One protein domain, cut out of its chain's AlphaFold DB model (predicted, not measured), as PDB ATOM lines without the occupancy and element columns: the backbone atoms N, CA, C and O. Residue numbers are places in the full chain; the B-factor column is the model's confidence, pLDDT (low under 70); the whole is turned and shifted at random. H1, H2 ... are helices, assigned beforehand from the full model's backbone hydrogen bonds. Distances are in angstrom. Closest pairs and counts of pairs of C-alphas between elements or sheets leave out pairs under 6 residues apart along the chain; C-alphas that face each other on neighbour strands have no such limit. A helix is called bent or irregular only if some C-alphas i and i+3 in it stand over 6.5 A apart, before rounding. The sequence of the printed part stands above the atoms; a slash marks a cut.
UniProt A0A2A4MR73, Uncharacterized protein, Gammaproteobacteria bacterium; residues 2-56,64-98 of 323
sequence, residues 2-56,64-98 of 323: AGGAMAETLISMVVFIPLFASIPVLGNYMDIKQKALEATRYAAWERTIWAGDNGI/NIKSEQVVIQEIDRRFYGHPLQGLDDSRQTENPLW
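Overview. This is residues 2 to 56 and 64 to 98 of the 323 residues of an uncharacterized protein of Gammaproteobacteria bacterium (UniProt A0A2A4MR73). What does the model look like? One long helix, H1, bent but nearly straight, makes the length; residues 2 to 27 stick out free, and short H2 packs on its second arm. What is printed? 90 residues, with H1 then H2 and no named strand: all helix, extended, radius of gyration of the C-alphas 22.3 A, spans 82 by 23 by 14 A.

Arrangement. Is any helix bent? H1, residues 4 to 49, assigned as one helix by its hydrogen bonds, is bent: C-alphas 21 and 24 are 6.6 A apart. Arms H1a, residues 4 to 21, and H1b, residues 24 to 49, stand at a shallow tilt of 18 degrees. What touches? H2, residues 68 to 80, touches H1b at its residues 35 to 46 alone; the closest C-alphas, of Lys 35 and Phe 79, are 5.9 A apart. They run opposite ways at a shallow tilt of 33 degrees, only just short of steep. H1a and H2 are apart. Are O i to N i+4 pairs within hydrogen-bond range? Every pair is in H1b and H2, and 13 of 14 in H1a.

Along the chain. Where does H1a begin? C-alpha 4 is at (38.399, -83.095, -113.828); H1a measures 26.4 A from first to last C-alpha, H1b 37.7 A. Where does H2 end? C-alpha 80 is at (16.159, -44.694, -89.824), and H2 measures 16.9 A.

Size, cuts and confidence. Is there a cut? Residues 57 to 63 are not printed, and C-alphas 56 and 64 are 8.5 A apart. Where is pLDDT under 70? At residue 2 and residues 53 to 56.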
ATOM      1  N   ALA A   2      42.452 -84.649-118.289       63.22
ATOM      2  CA  ALA A   2      42.642 -83.195-118.120       63.22
ATOM      3  C   ALA A   2      41.337 -82.411-117.844       63.22
ATOM      4  O   ALA A   2      41.380 -81.198-117.692       63.22
ATOM      5  N   GLY A   3      40.181 -83.086-117.773       85.69
ATOM      6  CA  GLY A   3      38.875 -82.427-117.604       85.69
ATOM      7  C   GLY A   3      38.391 -82.270-116.157       85.69
ATOM      8  O   GLY A   3      37.562 -81.404-115.896       85.69
ATOM      9  N   GLY A   4      38.902 -83.071-115.212       93.62
ATOM     10  CA  GLY A   4      38.399 -83.095-113.828       93.62
ATOM     11  C   GLY A   4      38.601 -81.772-113.087       93.62
ATOM     12  O   GLY A   4      37.651 -81.215-112.548       93.62
ATOM     13  N   ALA A   5      39.807 -81.204-113.170       92.94
ATOM     14  CA  ALA A   5      40.145 -79.959-112.478       92.94
ATOM     15  C   ALA A   5      39.307 -78.749-112.947       92.94
ATOM     16  O   ALA A   5      38.960 -77.879-112.148       92.94
ATOM     17  N   MET A   6      38.940 -78.690-114.235       94.88
ATOM     18  CA  MET A   6      38.080 -77.619-114.757       94.88
ATOM     19  C   MET A   6      36.644 -77.743-114.239       94.88
ATOM     20  O   MET A   6      36.039 -76.736-113.874       94.88
ATOM     21  N   ALA A   7      36.113 -78.968-114.164       95.19
ATOM     22  CA  ALA A   7      34.774 -79.214-113.636       95.19
ATOM     23  C   ALA A   7      34.680 -78.858-112.142       95.19
ATOM     24  O   ALA A   7      33.748 -78.167-111.737       95.19
ATOM     25  N   GLU A   8      35.673 -79.245-111.339       94.75
ATOM     26  CA  GLU A   8      35.734 -78.908-109.909       94.75
ATOM     27  C   GLU A   8      35.815 -77.392-109.669       94.75
ATOM     28  O   GLU A   8      35.152 -76.861-108.775       94.75
ATOM     29  N   THR A   9      36.570 -76.676-110.507       95.19
ATOM     30  CA  THR A   9      36.686 -75.213-110.416       95.19
ATOM     31  C   THR A   9      35.358 -74.522-110.740       95.19
ATOM     32  O   THR A   9      34.956 -73.603-110.029       95.19
ATOM     33  N   LEU A  10      34.637 -74.985-111.769       96.31
ATOM     34  CA  LEU A  10      33.317 -74.454-112.131       96.31
ATOM     35  C   LEU A  10      32.291 -74.670-111.019       96.31
ATOM     36  O   LEU A  10      31.593 -73.731-110.641       96.31
ATOM     37  N   ILE A  11      32.236 -75.881-110.461       96.19
ATOM     38  CA  ILE A  11      31.336 -76.196-109.343       96.19
ATOM     39  C   ILE A  11      31.661 -75.301-108.142       96.19
ATOM     40  O   ILE A  11      30.757 -74.723-107.541       96.19
ATOM     41  N   SER A  12      32.949 -75.110-107.842       97.44
ATOM     42  CA  SER A  12      33.388 -74.227-106.757       97.44
ATOM     43  C   SER A  12      32.951 -72.775-106.986       97.44
ATOM     44  O   SER A  12      32.446 -72.138-106.065       97.44
ATOM     45  N   MET A  13      33.078 -72.246-108.210       96.94
ATOM     46  CA  MET A  13      32.619 -70.887-108.532       96.94
ATOM     47  C   MET A  13      31.108 -70.718-108.350       96.94
ATOM     48  O   MET A  13      30.680 -69.710-107.791       96.94
ATOM     49  N   VAL A  14      30.306 -71.706-108.758       96.12
ATOM     50  CA  VAL A  14      28.843 -71.663-108.581       96.12
ATOM     51  C   VAL A  14      28.453 -71.604-107.101       96.12
ATOM     52  O   VAL A  14      27.454 -70.976-106.772       96.12
ATOM     53  N   VAL A  15      29.245 -72.195-106.203       96.19
ATOM     54  CA  VAL A  15      29.008 -72.133-104.750       96.19
ATOM     55  C   VAL A  15      29.532 -70.831-104.139       96.19
ATOM     56  O   VAL A  15      28.865 -70.228-103.299       96.19
ATOM     57  N   PHE A  16      30.708 -70.360-104.556       97.50
ATOM     58  CA  PHE A  16      31.320 -69.172-103.957       97.50
ATOM     59  C   PHE A  16      30.634 -67.863-104.352       97.50
ATOM     60  O   PHE A  16      30.557 -66.961-103.523       97.50
ATOM     61  N   ILE A  17      30.101 -67.746-105.569       96.12
ATOM     62  CA  ILE A  17      29.398 -66.531-106.008       96.12
ATOM     63  C   ILE A  17      28.212 -66.175-105.086       96.12
ATOM     64  O   ILE A  17      28.220 -65.070-104.541       96.12
ATOM     65  N   PRO A  18      27.220 -67.058-104.845       92.19
ATOM     66  CA  PRO A  18      26.112 -66.745-103.945       92.19
ATOM     67  C   PRO A  18      26.581 -66.577-102.497       92.19
ATOM     68  O   PRO A  18      26.037 -65.738-101.783       92.19
ATOM     69  N   LEU A  19      27.624 -67.302-102.072       94.88
ATOM     70  CA  LEU A  19      28.201 -67.141-100.739       94.88
ATOM     71  C   LEU A  19      28.723 -65.713-100.531       94.88
ATOM     72  O   LEU A  19      28.327 -65.053 -99.576       94.88
ATOM     73  N   PHE A  20      29.554 -65.199-101.441       95.50
ATOM     74  CA  PHE A  20      30.079 -63.836-101.333       95.50
ATOM     75  C   PHE A  20      29.001 -62.770-101.553       95.50
ATOM     76  O   PHE A  20      29.030 -61.741-100.881       95.50
ATOM     77  N   ALA A  21      28.012 -63.027-102.414       89.75
ATOM     78  CA  ALA A  21      26.867 -62.137-102.598       89.75
ATOM     79  C   ALA A  21      25.964 -62.054-101.349       89.75
ATOM     80  O   ALA A  21      25.338 -61.022-101.117       89.75
ATOM     81  N   SER A  22      25.919 -63.103-100.518       88.19
ATOM     82  CA  SER A  22      25.109 -63.127 -99.291       88.19
ATOM     83  C   SER A  22      25.687 -62.298 -98.136       88.19
ATOM     84  O   SER A  22      24.934 -61.818 -97.290       88.19
ATOM     85  N   ILE A  23      27.008 -62.078 -98.107       94.19
ATOM     86  CA  ILE A  23      27.695 -61.333 -97.038       94.19
ATOM     87  C   ILE A  23      27.151 -59.901 -96.864       94.19
ATOM     88  O   ILE A  23      26.795 -59.554 -95.736       94.19
ATOM     89  N   PRO A  24      27.046 -59.054 -97.912       89.88
ATOM     90  CA  PRO A  24      26.508 -57.700 -97.755       89.88
ATOM     91  C   PRO A  24      25.034 -57.697 -97.333       89.88
ATOM     92  O   PRO A  24      24.639 -56.868 -96.518       89.88
ATOM     93  N   VAL A  25      24.235 -58.657 -97.814       87.12
ATOM     94  CA  VAL A  25      22.823 -58.795 -97.416       87.12
ATOM     95  C   VAL A  25      22.714 -59.102 -95.922       87.12
ATOM     96  O   VAL A  25      21.916 -58.485 -95.216       87.12
ATOM     97  N   LEU A  26      23.556 -60.007 -95.415       89.88
ATOM     98  CA  LEU A  26      23.611 -60.323 -93.990       89.88
ATOM     99  C   LEU A  26      24.081 -59.120 -93.157       89.88
ATOM    100  O   LEU A  26      23.556 -58.891 -92.069       89.88
ATOM    101  N   GLY A  27      25.032 -58.340 -93.678       89.75
ATOM    102  CA  GLY A  27      25.483 -57.088 -93.068       89.75
ATOM    103  C   GLY A  27      24.343 -56.086 -92.887       89.75
ATOM    104  O   GLY A  27      24.105 -55.635 -91.769       89.75
ATOM    105  N   ASN A  28      23.583 -55.820 -93.954       86.44
ATOM    106  CA  ASN A  28      22.428 -54.919 -93.908       86.44
ATOM    107  C   ASN A  28      21.362 -55.407 -92.915       86.44
ATOM    108  O   ASN A  28      20.814 -54.618 -92.152       86.44
ATOM    109  N   TYR A  29      21.104 -56.715 -92.870       87.25
ATOM    110  CA  TYR A  29      20.144 -57.283 -91.924       87.25
ATOM    111  C   TYR A  29      20.574 -57.113 -90.458       87.25
ATOM    112  O   TYR A  29      19.747 -56.812 -89.595       87.25
ATOM    113  N   MET A  30      21.864 -57.301 -90.158       91.81
ATOM    114  CA  MET A  30      22.394 -57.090 -88.807       91.81
ATOM    115  C   MET A  30      22.322 -55.621 -88.385       91.81
ATOM    116  O   MET A  30      21.979 -55.348 -87.235       91.81
ATOM    117  N   ASP A  31      22.592 -54.694 -89.303       89.00
ATOM    118  CA  ASP A  31      22.512 -53.254 -89.047       89.00
ATOM    119  C   ASP A  31      21.069 -52.812 -88.733       89.00
ATOM    120  O   ASP A  31      20.817 -52.217 -87.686       89.00
ATOM    121  N   ILE A  32      20.092 -53.229 -89.551       87.00
ATOM    122  CA  ILE A  32      18.660 -52.957 -89.318       87.00
ATOM    123  C   ILE A  32      18.216 -53.484 -87.947       87.00
ATOM    124  O   ILE A  32      17.530 -52.789 -87.194       87.00
ATOM    125  N   LYS A  33      18.643 -54.699 -87.578       88.31
ATOM    126  CA  LYS A  33      18.348 -55.274 -86.257       88.31
ATOM    127  C   LYS A  33      18.910 -54.440 -85.111       88.31
ATOM    128  O   LYS A  33      18.228 -54.249 -84.105       88.31
ATOM    129  N   GLN A  34      20.148 -53.972 -85.234       91.62
ATOM    130  CA  GLN A  34      20.772 -53.138 -84.208       91.62
ATOM    131  C   GLN A  34      20.041 -51.800 -84.072       91.62
ATOM    132  O   GLN A  34      19.721 -51.405 -82.951       91.62
ATOM    133  N   LYS A  35      19.671 -51.163 -85.189       89.00
ATOM    134  CA  LYS A  35      18.901 -49.912 -85.179       89.00
ATOM    135  C   LYS A  35      17.504 -50.057 -84.599       89.00
ATOM    136  O   LYS A  35      17.115 -49.218 -83.794       89.00
ATOM    137  N   ALA A  36      16.800 -51.149 -84.887       88.25
ATOM    138  CA  ALA A  36      15.510 -51.428 -84.259       88.25
ATOM    139  C   ALA A  36      15.621 -51.566 -82.726       88.25
ATOM    140  O   ALA A  36      14.786 -51.045 -81.982       88.25
ATOM    141  N   LEU A  37      16.682 -52.214 -82.231       89.44
ATOM    142  CA  LEU A  37      16.938 -52.326 -80.791       89.44
ATOM    143  C   LEU A  37      17.288 -50.974 -80.153       89.44
ATOM    144  O   LEU A  37      16.832 -50.684 -79.046       89.44
ATOM    145  N   GLU A  38      18.092 -50.149 -80.825       92.62
ATOM    146  CA  GLU A  38      18.417 -48.791 -80.370       92.62
ATOM    147  C   GLU A  38      17.168 -47.896 -80.327       92.62
ATOM    148  O   GLU A  38      16.912 -47.265 -79.300       92.62
ATOM    149  N   ALA A  39      16.350 -47.923 -81.383       90.25
ATOM    150  CA  ALA A  39      15.084 -47.199 -81.483       90.25
ATOM    151  C   ALA A  39      14.108 -47.579 -80.364       90.25
ATOM    152  O   ALA A  39      13.530 -46.708 -79.720       90.25
ATOM    153  N   THR A  40      13.980 -48.875 -80.071       88.69
ATOM    154  CA  THR A  40      13.107 -49.373 -78.996       88.69
ATOM    155  C   THR A  40      13.555 -48.865 -77.624       88.69
ATOM    156  O   THR A  40      12.746 -48.399 -76.824       88.69
ATOM    157  N   ARG A  41      14.864 -48.916 -77.338       91.19
ATOM    158  CA  ARG A  41      15.416 -48.394 -76.074       91.19
ATOM    159  C   ARG A  41      15.196 -46.893 -75.946       91.19
ATOM    160  O   ARG A  41      14.898 -46.416 -74.854       91.19
ATOM    161  N   TYR A  42      15.342 -46.166 -77.049       93.44
ATOM    162  CA  TYR A  42      15.077 -44.738 -77.093       93.44
ATOM    163  C   TYR A  42      13.599 -44.421 -76.855       93.44
ATOM    164  O   TYR A  42      13.304 -43.573 -76.022       93.44
ATOM    165  N   ALA A  43      12.678 -45.137 -77.505       89.50
ATOM    166  CA  ALA A  43      11.239 -44.988 -77.289       89.50
ATOM    167  C   ALA A  43      10.866 -45.203 -75.816       89.50
ATOM    168  O   ALA A  43      10.170 -44.383 -75.219       89.50
ATOM    169  N   ALA A  44      11.400 -46.269 -75.210       87.56
ATOM    170  CA  ALA A  44      11.197 -46.554 -73.796       87.56
ATOM    171  C   ALA A  44      11.734 -45.419 -72.912       87.56
ATOM    172  O   ALA A  44      11.039 -44.961 -72.011       87.56
ATOM    173  N   TRP A  45      12.942 -44.918 -73.189       92.12
ATOM    174  CA  TRP A  45      13.517 -43.788 -72.457       92.12
ATOM    175  C   TRP A  45      12.682 -42.507 -72.606       92.12
ATOM    176  O   TRP A  45      12.400 -41.847 -71.608       92.12
ATOM    177  N   GLU A  46      12.219 -42.190 -73.813       90.88
ATOM    178  CA  GLU A  46      11.348 -41.042 -74.072       90.88
ATOM    179  C   GLU A  46      10.077 -41.097 -73.216       90.88
ATOM    180  O   GLU A  46       9.736 -40.095 -72.594       90.88
ATOM    181  N   ARG A  47       9.439 -42.267 -73.065       85.75
ATOM    182  CA  ARG A  47       8.252 -42.423 -72.198       85.75
ATOM    183  C   ARG A  47       8.550 -42.323 -70.704       85.75
ATOM    184  O   ARG A  47       7.672 -41.950 -69.925       85.75
ATOM    185  N   THR A  48       9.791 -42.579 -70.286       82.88
ATOM    186  CA  THR A  48      10.173 -42.338 -68.886       82.88
ATOM    187  C   THR A  48      10.268 -40.859 -68.549       82.88
ATOM    188  O   THR A  48      10.015 -40.506 -67.404       82.88
ATOM    189  N   ILE A  49      10.607 -39.992 -69.507       85.25
ATOM    190  CA  ILE A  49      10.803 -38.553 -69.267       85.25
ATOM    191  C   ILE A  49       9.555 -37.761 -69.639       85.25
ATOM    192  O   ILE A  49       9.092 -36.918 -68.863       85.25
ATOM    193  N   TRP A  50       9.015 -38.045 -70.818       86.06
ATOM    194  CA  TRP A  50       7.862 -37.379 -71.389       86.06
ATOM    195  C   TRP A  50       6.628 -38.215 -71.134       86.06
ATOM    196  O   TRP A  50       6.557 -39.394 -71.480       86.06
ATOM    197  N   ALA A  51       5.637 -37.588 -70.524       77.62
ATOM    198  CA  ALA A  51       4.344 -38.213 -70.424       77.62
ATOM    199  C   ALA A  51       3.610 -38.041 -71.766       77.62
ATOM    200  O   ALA A  51       3.778 -37.028 -72.451       77.62
ATOM    201  N   GLY A  52       2.811 -39.042 -72.148       73.31
ATOM    202  CA  GLY A  52       1.924 -38.921 -73.308       73.31
ATOM    203  C   GLY A  52       0.853 -37.844 -73.096       73.31
ATOM    204  O   GLY A  52       0.821 -37.179 -72.062       73.31
ATOM    205  N   ASP A  53      -0.075 -37.721 -74.041       68.12
ATOM    206  CA  ASP A  53      -1.066 -36.628 -74.084       68.12
ATOM    207  C   ASP A  53      -1.962 -36.514 -72.827       68.12
ATOM    208  O   ASP A  53      -2.542 -35.463 -72.572       68.12
ATOM    209  N   ASN A  54      -2.028 -37.563 -71.998       67.06
ATOM    210  CA  ASN A  54      -2.761 -37.602 -70.720       67.06
ATOM    211  C   ASN A  54      -1.834 -37.529 -69.485       67.06
ATOM    212  O   ASN A  54      -2.134 -38.073 -68.421       67.06
ATOM    213  N   GLY A  55      -0.646 -36.954 -69.648       59.50
ATOM    214  CA  GLY A  55       0.426 -36.961 -68.666       59.50
ATOM    215  C   GLY A  55       0.222 -36.047 -67.463       59.50
ATOM    216  O   GLY A  55      -0.031 -34.858 -67.616       59.50
ATOM    217  N   ILE A  56       0.429 -36.583 -66.259       58.38
ATOM    218  CA  ILE A  56       0.547 -35.796 -65.026       58.38
ATOM    219  C   ILE A  56       2.003 -35.316 -64.944       58.38
ATOM    220  O   ILE A  56       2.926 -36.134 -64.951       58.38
ATOM    221  N   ASN A  64       5.629 -31.853 -69.020       77.19
ATOM    222  CA  ASN A  64       6.462 -32.360 -70.110       77.19
ATOM    223  C   ASN A  64       5.630 -33.341 -70.943       77.19
ATOM    224  O   ASN A  64       5.659 -34.554 -70.714       77.19
ATOM    225  N   ILE A  65       4.859 -32.787 -71.880       83.38
ATOM    226  CA  ILE A  65       4.041 -33.542 -72.827       83.38
ATOM    227  C   ILE A  65       4.811 -33.654 -74.131       83.38
ATOM    228  O   ILE A  65       5.209 -32.648 -74.721       83.38
ATOM    229  N   LYS A  66       4.982 -34.887 -74.595       88.88
ATOM    230  CA  LYS A  66       5.450 -35.163 -75.946       88.88
ATOM    231  C   LYS A  66       4.500 -36.165 -76.568       88.88
ATOM    232  O   LYS A  66       4.341 -37.270 -76.049       88.88
ATOM    233  N   SER A  67       3.853 -35.758 -77.656       87.94
ATOM    234  CA  SER A  67       2.899 -36.630 -78.326       87.94
ATOM    235  C   SER A  67       3.614 -37.828 -78.946       87.94
ATOM    236  O   SER A  67       4.791 -37.772 -79.320       87.94
ATOM    237  N   GLU A  68       2.886 -38.932 -79.073       85.75
ATOM    238  CA  GLU A  68       3.412 -40.169 -79.649       85.75
ATOM    239  C   GLU A  68       3.940 -39.974 -81.071       85.75
ATOM    240  O   GLU A  68       4.999 -40.486 -81.419       85.75
ATOM    241  N   GLN A  69       3.237 -39.166 -81.862       87.38
ATOM    242  CA  GLN A  69       3.619 -38.835 -83.231       87.38
ATOM    243  C   GLN A  69       4.990 -38.155 -83.283       87.38
ATOM    244  O   GLN A  69       5.807 -38.490 -84.137       87.38
ATOM    245  N   VAL A  70       5.280 -37.254 -82.338       90.44
ATOM    246  CA  VAL A  70       6.586 -36.585 -82.259       90.44
ATOM    247  C   VAL A  70       7.679 -37.585 -81.886       90.44
ATOM    248  O   VAL A  70       8.765 -37.551 -82.462       90.44
ATOM    249  N   VAL A  71       7.407 -38.516 -80.966       90.31
ATOM    250  CA  VAL A  71       8.368 -39.576 -80.613       90.31
ATOM    251  C   VAL A  71       8.650 -40.483 -81.814       90.31
ATOM    252  O   VAL A  71       9.814 -40.778 -82.083       90.31
ATOM    253  N   ILE A  72       7.621 -40.878 -82.570       87.81
ATOM    254  CA  ILE A  72       7.765 -41.700 -83.783       87.81
ATOM    255  C   ILE A  72       8.589 -40.965 -84.845       87.81
ATOM    256  O   ILE A  72       9.550 -41.530 -85.362       87.81
ATOM    257  N   GLN A  73       8.279 -39.696 -85.121       89.19
ATOM    258  CA  GLN A  73       9.033 -38.878 -86.079       89.19
ATOM    259  C   GLN A  73      10.501 -38.716 -85.670       89.19
ATOM    260  O   GLN A  73      11.402 -38.748 -86.507       89.19
ATOM    261  N   GLU A  74      10.772 -38.566 -84.374       90.56
ATOM    262  CA  GLU A  74      12.141 -38.516 -83.881       90.56
ATOM    263  C   GLU A  74      12.869 -39.854 -83.994       90.56
ATOM    264  O   GLU A  74      14.056 -39.848 -84.321       90.56
ATOM    265  N   ILE A  75      12.198 -40.977 -83.730       91.56
ATOM    266  CA  ILE A  75      12.768 -42.316 -83.912       91.56
ATOM    267  C   ILE A  75      13.139 -42.531 -85.377       91.56
ATOM    268  O   ILE A  75      14.276 -42.903 -85.669       91.56
ATOM    269  N   ASP A  76      12.203 -42.246 -86.278       88.56
ATOM    270  CA  ASP A  76      12.396 -42.352 -87.719       88.56
ATOM    271  C   ASP A  76      13.610 -41.524 -88.159       88.56
ATOM    272  O   ASP A  76      14.603 -42.062 -88.646       88.56
ATOM    273  N   ARG A  77      13.633 -40.232 -87.815       87.31
ATOM    274  CA  ARG A  77      14.747 -39.342 -88.157       87.31
ATOM    275  C   ARG A  77      16.092 -39.774 -87.562       87.31
ATOM    276  O   ARG A  77      17.116 -39.655 -88.227       87.31
ATOM    277  N   ARG A  78      16.137 -40.216 -86.300       89.12
ATOM    278  CA  ARG A  78      17.408 -40.491 -85.597       89.12
ATOM    279  C   ARG A  78      18.006 -41.851 -85.937       89.12
ATOM    280  O   ARG A  78      19.229 -41.976 -85.955       89.12
ATOM    281  N   PHE A  79      17.169 -42.863 -86.138       90.88
ATOM    282  CA  PHE A  79      17.629 -44.244 -86.313       90.88
ATOM    283  C   PHE A  79      17.492 -44.733 -87.746       90.88
ATOM    284  O   PHE A  79      18.351 -45.495 -88.191       90.88
ATOM    285  N   TYR A  80      16.455 -44.285 -88.452       89.75
ATOM    286  CA  TYR A  80      16.159 -44.694 -89.824       89.75
ATOM    287  C   TYR A  80      16.510 -43.617 -90.861       89.75
ATOM    288  O   TYR A  80      16.512 -43.886 -92.064       89.75
ATOM    289  N   GLY A  81      16.893 -42.431 -90.383       87.81
ATOM    290  CA  GLY A  81      17.293 -41.298 -91.197       87.81
ATOM    291  C   GLY A  81      18.666 -41.427 -91.867       87.81
ATOM    292  O   GLY A  81      19.447 -42.349 -91.604       87.81
ATOM    293  N   HIS A  82      19.020 -40.460 -92.716       88.12
ATOM    294  CA  HIS A  82      20.346 -40.399 -93.328       88.12
ATOM    295  C   HIS A  82      21.445 -40.197 -92.259       88.12
ATOM    296  O   HIS A  82      21.383 -39.249 -91.478       88.12
ATOM    297  N   PRO A  83      22.531 -40.993 -92.253       82.62
ATOM    298  CA  PRO A  83      23.530 -40.975 -91.177       82.62
ATOM    299  C   PRO A  83      24.347 -39.676 -91.097       82.62
ATOM    300  O   PRO A  83      24.940 -39.377 -90.065       82.62
ATOM    301  N   LEU A  84      24.410 -38.907 -92.191       81.75
ATOM    302  CA  LEU A  84      25.035 -37.573 -92.210       81.75
ATOM    303  C   LEU A  84      24.058 -36.434 -91.889       81.75
ATOM    304  O   LEU A  84      24.479 -35.278 -91.864       81.75
ATOM    305  N   GLN A  85      22.770 -36.725 -91.707       81.25
ATOM    306  CA  GLN A  85      21.809 -35.694 -91.355       81.25
ATOM    307  C   GLN A  85      22.000 -35.327 -89.882       81.25
ATOM    308  O   GLN A  85      21.950 -36.173 -88.991       81.25
ATOM    309  N   GLY A  86      22.291 -34.051 -89.627       72.81
ATOM    310  CA  GLY A  86      22.417 -33.544 -88.266       72.81
ATOM    311  C   GLY A  86      21.077 -33.590 -87.529       72.81
ATOM    312  O   GLY A  86      20.020 -33.505 -88.148       72.81
ATOM    313  N   LEU A  87      21.131 -33.644 -86.193       72.31
ATOM    314  CA  LEU A  87      19.961 -33.649 -85.295       72.31
ATOM    315  C   LEU A  87      18.988 -32.471 -85.506       72.31
ATOM    316  O   LEU A  87      17.846 -32.534 -85.053       72.31
ATOM    317  N   ASP A  88      19.443 -31.407 -86.166       72.19
ATOM    318  CA  ASP A  88      18.717 -30.145 -86.327       72.19
ATOM    319  C   ASP A  88      17.902 -30.065 -87.629       72.19
ATOM    320  O   ASP A  88      17.044 -29.200 -87.779       72.19
ATOM    321  N   ASP A  89      18.129 -30.971 -88.584       74.81
ATOM    322  CA  ASP A  89      17.329 -30.979 -89.806       74.81
ATOM    323  C   ASP A  89      15.997 -31.684 -89.526       74.81
ATOM    324  O   ASP A  89      15.961 -32.824 -89.068       74.81
ATOM    325  N   SER A  90      14.880 -30.992 -89.734       73.56
ATOM    326  CA  SER A  90      13.537 -31.551 -89.548       73.56
ATOM    327  C   SER A  90      13.094 -32.423 -90.720       73.56
ATOM    328  O   SER A  90      12.056 -33.075 -90.644       73.56
ATOM    329  N   ARG A  91      13.858 -32.445 -91.816       77.38
ATOM    330  CA  ARG A  91      13.526 -33.256 -92.984       77.38
ATOM    331  C   ARG A  91      13.718 -34.729 -92.666       77.38
ATOM    332  O   ARG A  91      14.806 -35.132 -92.280       77.38
ATOM    333  N   GLN A  92      12.705 -35.548 -92.909       72.00
ATOM    334  CA  GLN A  92      12.907 -36.988 -93.009       72.00
ATOM    335  C   GLN A  92      13.740 -37.270 -94.261       72.00
ATOM    336  O   GLN A  92      13.388 -36.853 -95.367       72.00
ATOM    337  N   THR A  93      14.881 -37.927 -94.087       78.31
ATOM    338  CA  THR A  93      15.719 -38.387 -95.197       78.31
ATOM    339  C   THR A  93      15.967 -39.867 -95.026       78.31
ATOM    340  O   THR A  93      16.242 -40.313 -93.926       78.31
ATOM    341  N   GLU A  94      15.868 -40.643 -96.095       78.12
ATOM    342  CA  GLU A  94      16.053 -42.091 -96.009       78.12
ATOM    343  C   GLU A  94      17.534 -42.447 -95.821       78.12
ATOM    344  O   GLU A  94      18.431 -41.786 -96.363       78.12
ATOM    345  N   ASN A  95      17.808 -43.523 -95.079       82.00
ATOM    346  CA  ASN A  95      19.156 -44.058 -94.966       82.00
ATOM    347  C   ASN A  95      19.614 -44.669 -96.313       82.00
ATOM    348  O   ASN A  95      19.107 -45.718 -96.726       82.00
ATOM    349  N   PRO A  96      20.626 -44.089 -96.993       80.50
ATOM    350  CA  PRO A  96      21.065 -44.547 -98.310       80.50
ATOM    351  C   PRO A  96      21.731 -45.928 -98.278       80.50
ATOM    352  O   PRO A  96      21.963 -46.508 -99.335       80.50
ATOM    353  N   LEU A  97      22.075 -46.443 -97.091       77.56
ATOM    354  CA  LEU A  97      22.646 -47.779 -96.914       77.56
ATOM    355  C   LEU A  97      21.586 -48.884 -96.977       77.56
ATOM    356  O   LEU A  97      21.926 -50.040 -97.228       77.56
ATOM    357  N   TRP A  98      20.317 -48.537 -96.756       81.94
ATOM    358  CA  TRP A  98      19.205 -49.490 -96.744       81.94
ATOM    359  C   TRP A  98      18.356 -49.429 -98.014       81.94
ATOM    360  O   TRP A  98      17.661 -50.392 -98.328       81.94
TER     361      TRP A  98